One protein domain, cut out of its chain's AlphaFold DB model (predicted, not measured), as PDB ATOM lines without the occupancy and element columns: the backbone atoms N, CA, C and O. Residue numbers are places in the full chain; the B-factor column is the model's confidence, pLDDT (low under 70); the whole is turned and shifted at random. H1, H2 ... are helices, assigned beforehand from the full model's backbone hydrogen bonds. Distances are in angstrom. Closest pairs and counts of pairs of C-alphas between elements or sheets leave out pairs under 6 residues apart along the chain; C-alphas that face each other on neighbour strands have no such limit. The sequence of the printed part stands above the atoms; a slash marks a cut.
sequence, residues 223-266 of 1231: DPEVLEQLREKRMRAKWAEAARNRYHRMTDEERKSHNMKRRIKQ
ATOM      1  N   ASP A 223      90.449 164.334 158.014       60.88
ATOM      2  CA  ASP A 223      90.032 164.851 156.710       60.88
ATOM      3  C   ASP A 223      91.072 164.442 155.636       60.88
ATOM      4  O   ASP A 223      92.248 164.834 155.731       60.88
ATOM      5  N   PRO A 224      90.683 163.667 154.602       68.94
ATOM      6  CA  PRO A 224      91.621 163.150 153.610       68.94
ATOM      7  C   PRO A 224      92.355 164.250 152.825       68.94
ATOM      8  O   PRO A 224      93.494 164.025 152.404       68.94
ATOM      9  N   GLU A 225      91.780 165.452 152.665       65.12
ATOM     10  CA  GLU A 225      92.474 166.557 151.986       65.12
ATOM     11  C   GLU A 225      93.646 167.087 152.836       65.12
ATOM     12  O   GLU A 225      94.730 167.380 152.316       65.12
ATOM     13  N   VAL A 226      93.485 167.144 154.162       67.62
ATOM     14  CA  VAL A 226      94.546 167.568 155.095       67.62
ATOM     15  C   VAL A 226      95.707 166.570 155.084       67.62
ATOM     16  O   VAL A 226      96.881 166.970 155.104       67.62
ATOM     17  N   LEU A 227      95.396 165.277 154.987       68.31
ATOM     18  CA  LEU A 227      96.376 164.194 154.962       68.31
ATOM     19  C   LEU A 227      97.201 164.202 153.658       68.31
ATOM     20  O   LEU A 227      98.432 164.076 153.703       68.31
ATOM     21  N   GLU A 228      96.576 164.478 152.505       70.25
ATOM     22  CA  GLU A 228      97.302 164.688 151.243       70.25
ATOM     23  C   GLU A 228      98.169 165.962 151.276       70.25
ATOM     24  O   GLU A 228      99.345 165.920 150.888       70.25
ATOM     25  N   GLN A 229      97.678 167.074 151.839       63.09
ATOM     26  CA  GLN A 229      98.495 168.281 152.034       63.09
ATOM     27  C   GLN A 229      99.714 168.031 152.942       63.09
ATOM     28  O   GLN A 229     100.790 168.592 152.709       63.09
ATOM     29  N   LEU A 230      99.586 167.203 153.985       69.56
ATOM     30  CA  LEU A 230     100.706 166.796 154.843       69.56
ATOM     31  C   LEU A 230     101.705 165.903 154.093       69.56
ATOM     32  O   LEU A 230     102.920 166.108 154.220       69.56
ATOM     33  N   ARG A 231     101.226 164.979 153.251       73.00
ATOM     34  CA  ARG A 231     102.067 164.161 152.359       73.00
ATOM     35  C   ARG A 231     102.847 165.035 151.368       73.00
ATOM     36  O   ARG A 231     104.059 164.855 151.218       73.00
ATOM     37  N   GLU A 232     102.205 166.042 150.773       68.44
ATOM     38  CA  GLU A 232     102.858 167.001 149.872       68.44
ATOM     39  C   GLU A 232     103.915 167.850 150.605       68.44
ATOM     40  O   GLU A 232     105.031 168.024 150.103       68.44
ATOM     41  N   LYS A 233     103.621 168.324 151.827       72.19
ATOM     42  CA  LYS A 233     104.576 169.057 152.685       72.19
ATOM     43  C   LYS A 233     105.815 168.204 153.007       72.19
ATOM     44  O   LYS A 233     106.936 168.688 152.829       72.19
ATOM     45  N   ARG A 234     105.641 166.931 153.398       77.56
ATOM     46  CA  ARG A 234     106.747 165.979 153.654       77.56
ATOM     47  C   ARG A 234     107.596 165.737 152.396       77.56
ATOM     48  O   ARG A 234     108.823 165.829 152.456       77.56
ATOM     49  N   MET A 235     106.970 165.519 151.237       72.00
ATOM     50  CA  MET A 235     107.680 165.332 149.960       72.00
ATOM     51  C   MET A 235     108.446 166.587 149.517       72.00
ATOM     52  O   MET A 235     109.612 166.499 149.125       72.00
ATOM     53  N   ARG A 236     107.839 167.773 149.645       73.69
ATOM     54  CA  ARG A 236     108.475 169.065 149.340       73.69
ATOM     55  C   ARG A 236     109.691 169.333 150.236       73.69
ATOM     56  O   ARG A 236     110.687 169.864 149.744       73.69
ATOM     57  N   ALA A 237     109.654 168.916 151.505       69.19
ATOM     58  CA  ALA A 237     110.812 168.959 152.400       69.19
ATOM     59  C   ALA A 237     111.932 167.998 151.948       69.19
ATOM     60  O   ALA A 237     113.064 168.446 151.746       69.19
ATOM     61  N   LYS A 238     111.609 166.723 151.678       74.50
ATOM     62  CA  LYS A 238     112.559 165.696 151.191       74.50
ATOM     63  C   LYS A 238     113.246 166.119 149.881       74.50
ATOM     64  O   LYS A 238     114.445 165.909 149.703       74.50
ATOM     65  N   TRP A 239     112.529 166.796 148.979       68.38
ATOM     66  CA  TRP A 239     113.106 167.381 147.759       68.38
ATOM     67  C   TRP A 239     114.003 168.597 148.022       68.38
ATOM     68  O   TRP A 239     115.046 168.729 147.377       68.38
ATOM     69  N   ALA A 240     113.641 169.478 148.959       73.75
ATOM     70  CA  ALA A 240     114.472 170.624 149.329       73.75
ATOM     71  C   ALA A 240     115.796 170.184 149.982       73.75
ATOM     72  O   ALA A 240     116.846 170.760 149.697       73.75
ATOM     73  N   GLU A 241     115.765 169.136 150.804       72.38
ATOM     74  CA  GLU A 241     116.949 168.512 151.396       72.38
ATOM     75  C   GLU A 241     117.822 167.814 150.341       72.38
ATOM     76  O   GLU A 241     119.021 168.084 150.253       72.38
ATOM     77  N   ALA A 242     117.228 167.010 149.453       74.62
ATOM     78  CA  ALA A 242     117.949 166.399 148.334       74.62
ATOM     79  C   ALA A 242     118.605 167.448 147.410       74.62
ATOM     80  O   ALA A 242     119.702 167.222 146.892       74.62
ATOM     81  N   ALA A 243     117.974 168.613 147.228       79.56
ATOM     82  CA  ALA A 243     118.555 169.736 146.496       79.56
ATOM     83  C   ALA A 243     119.749 170.367 147.236       79.56
ATOM     84  O   ALA A 243     120.763 170.642 146.595       79.56
ATOM     85  N   ARG A 244     119.682 170.540 148.567       82.25
ATOM     86  CA  ARG A 244     120.829 170.988 149.387       82.25
ATOM     87  C   ARG A 244     121.992 170.003 149.304       82.25
ATOM     88  O   ARG A 244     123.115 170.423 149.049       82.25
ATOM     89  N   ASN A 245     121.726 168.703 149.417       84.69
ATOM     90  CA  ASN A 245     122.759 167.666 149.343       84.69
ATOM     91  C   ASN A 245     123.413 167.585 147.953       84.69
ATOM     92  O   ASN A 245     124.625 167.405 147.860       84.69
ATOM     93  N   ARG A 246     122.659 167.799 146.865       74.88
ATOM     94  CA  ARG A 246     123.244 167.994 145.521       74.88
ATOM     95  C   ARG A 246     124.094 169.264 145.434       74.88
ATOM     96  O   ARG A 246     125.102 169.255 144.743       74.88
ATOM     97  N   TYR A 247     123.707 170.334 146.126       85.44
ATOM     98  CA  TYR A 247     124.436 171.602 146.115       85.44
ATOM     99  C   TYR A 247     125.755 171.545 146.900       85.44
ATOM    100  O   TYR A 247     126.758 172.063 146.422       85.44
ATOM    101  N   HIS A 248     125.779 170.854 148.044       81.44
ATOM    102  CA  HIS A 248     127.005 170.565 148.801       81.44
ATOM    103  C   HIS A 248     127.975 169.636 148.053       81.44
ATOM    104  O   HIS A 248     129.177 169.730 148.266       81.44
ATOM    105  N   ARG A 249     127.471 168.750 147.181       80.62
ATOM    106  CA  ARG A 249     128.295 167.835 146.369       80.62
ATOM    107  C   ARG A 249     128.801 168.431 145.051       80.62
ATOM    108  O   ARG A 249     129.612 167.789 144.398       80.62
ATOM    109  N   MET A 250     128.327 169.610 144.643       82.75
ATOM    110  CA  MET A 250     128.903 170.328 143.501       82.75
ATOM    111  C   MET A 250     130.201 171.023 143.918       82.75
ATOM    112  O   MET A 250     130.285 171.595 145.010       82.75
ATOM    113  N   THR A 251     131.185 171.035 143.027       87.50
ATOM    114  CA  THR A 251     132.403 171.853 143.148       87.50
ATOM    115  C   THR A 251     132.077 173.350 143.103       87.50
ATOM    116  O   THR A 251     130.967 173.757 142.743       87.50
ATOM    117  N   ASP A 252     133.029 174.207 143.468       82.31
ATOM    118  CA  ASP A 252     132.802 175.654 143.467       82.31
ATOM    119  C   ASP A 252     132.639 176.244 142.054       82.31
ATOM    120  O   ASP A 252     131.776 177.102 141.863       82.31
ATOM    121  N   GLU A 253     133.323 175.720 141.030       78.06
ATOM    122  CA  GLU A 253     133.059 176.050 139.615       78.06
ATOM    123  C   GLU A 253     131.634 175.666 139.179       78.06
ATOM    124  O   GLU A 253     130.930 176.432 138.506       78.06
ATOM    125  N   GLU A 254     131.158 174.492 139.595       78.50
ATOM    126  CA  GLU A 254     129.790 174.054 139.324       78.50
ATOM    127  C   GLU A 254     128.767 174.922 140.060       78.50
ATOM    128  O   GLU A 254     127.786 175.342 139.444       78.50
ATOM    129  N   ARG A 255     129.007 175.278 141.331       87.81
ATOM    130  CA  ARG A 255     128.153 176.201 142.101       87.81
ATOM    131  C   ARG A 255     128.127 177.601 141.476       87.81
ATOM    132  O   ARG A 255     127.032 178.140 141.280       87.81
ATOM    133  N   LYS A 256     129.279 178.158 141.071       85.31
ATOM    134  CA  LYS A 256     129.387 179.423 140.312       85.31
ATOM    135  C   LYS A 256     128.580 179.349 139.013       85.31
ATOM    136  O   LYS A 256     127.697 180.180 138.789       85.31
ATOM    137  N   SER A 257     128.809 178.337 138.172       74.69
ATOM    138  CA  SER A 257     128.145 178.231 136.862       74.69
ATOM    139  C   SER A 257     126.649 177.900 136.972       74.69
ATOM    140  O   SER A 257     125.849 178.407 136.182       74.69
ATOM    141  N   HIS A 258     126.233 177.119 137.974       81.12
ATOM    142  CA  HIS A 258     124.831 176.884 138.321       81.12
ATOM    143  C   HIS A 258     124.152 178.186 138.761       81.12
ATOM    144  O   HIS A 258     123.054 178.491 138.292       81.12
ATOM    145  N   ASN A 259     124.801 178.989 139.608       84.69
ATOM    146  CA  ASN A 259     124.274 180.284 140.043       84.69
ATOM    147  C   ASN A 259     124.214 181.300 138.902       84.69
ATOM    148  O   ASN A 259     123.213 181.999 138.785       84.69
ATOM    149  N   MET A 260     125.208 181.334 138.012       74.38
ATOM    150  CA  MET A 260     125.184 182.171 136.809       74.38
ATOM    151  C   MET A 260     124.009 181.786 135.896       74.38
ATOM    152  O   MET A 260     123.194 182.634 135.528       74.38
ATOM    153  N   LYS A 261     123.823 180.483 135.636       75.25
ATOM    154  CA  LYS A 261     122.656 179.948 134.911       75.25
ATOM    155  C   LYS A 261     121.335 180.263 135.630       75.25
ATOM    156  O   LYS A 261     120.344 180.535 134.959       75.25
ATOM    157  N   ARG A 262     121.298 180.269 136.970       75.75
ATOM    158  CA  ARG A 262     120.120 180.644 137.780       75.75
ATOM    159  C   ARG A 262     119.806 182.142 137.680       75.75
ATOM    160  O   ARG A 262     118.647 182.484 137.483       75.75
ATOM    161  N   ARG A 263     120.824 183.004 137.741       72.25
ATOM    162  CA  ARG A 263     120.740 184.473 137.661       72.25
ATOM    163  C   ARG A 263     120.259 184.941 136.288       72.25
ATOM    164  O   ARG A 263     119.267 185.656 136.223       72.25
ATOM    165  N   ILE A 264     120.864 184.446 135.203       65.88
ATOM    166  CA  ILE A 264     120.408 184.699 133.820       65.88
ATOM    167  C   ILE A 264     118.938 184.280 133.661       65.88
ATOM    168  O   ILE A 264     118.105 185.025 133.152       65.88
ATOM    169  N   LYS A 265     118.590 183.093 134.165       62.62
ATOM    170  CA  LYS A 265     117.235 182.533 134.121       62.62
ATOM    171  C   LYS A 265     116.222 183.326 134.958       62.62
ATOM    172  O   LYS A 265     115.069 183.410 134.554       62.62
ATOM    173  N   GLN A 266     116.636 183.941 136.068       56.44
ATOM    174  CA  GLN A 266     115.811 184.881 136.835       56.44
ATOM    175  C   GLN A 266     115.642 186.217 136.097       56.44
ATOM    176  O   GLN A 266     114.521 186.696 136.001       56.44
TER     177      GLN A 266
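This is residues 223 to 266 of the 1231 residues of the protein "Hypothetical protein" of Meloidogyne enterolobii (UniProt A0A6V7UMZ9). Two helices meet near their ends in an open V with unequal arms: the long helix H1 is one arm, the shorter H2 is the other, and a tight link makes the corner between them. H2 folds back from that corner at 50 degrees to the line of H1, and most of both arms stands free, namely residues 223 to 246 and 259 to 266. The printed part has 44 residues with two named helices, H1 then H2, and no named strand; the class is all helix. The whole is extended, with a radius of gyration of the C-alphas of 15.4 A, and spans 47 by 23 by 5 A, H1 making most of the length.

The longest helix is H1, residues 224 to 248, which measures 36.5 A from its first to its last C-alpha. It begins at C-alpha 224 at (91.621, 163.150, 153.610) and ends at C-alpha 248 at (127.005, 170.565, 148.801). H2, residues 252 to 266, measures 20.4 A and ends at C-alpha 266 at (115.811, 184.881, 136.835).

H1 and H2 are close but not clearly touching, with 1 pair of C-alphas within 8 A. This closest pair is Tyr 247 and Arg 255, whose C-alphas are 7.1 A apart. The two helices run opposite ways at a steep tilt of 50 degrees. Their centres are 23.6 A apart. In both H1 and H2, every O i to N i+4 pair is within hydrogen-bond range.

The two C-alphas farthest apart are those of Asp 223 and Glu 253, at 47.6 A. The printed part has no cut, and the 3 residues between H1 and H2 form a tight link. The mean pLDDT of the printed part is 74.5; residues 223 to 227, 229 to 230, 232, 237, 239 and 264 to 266 are under 70.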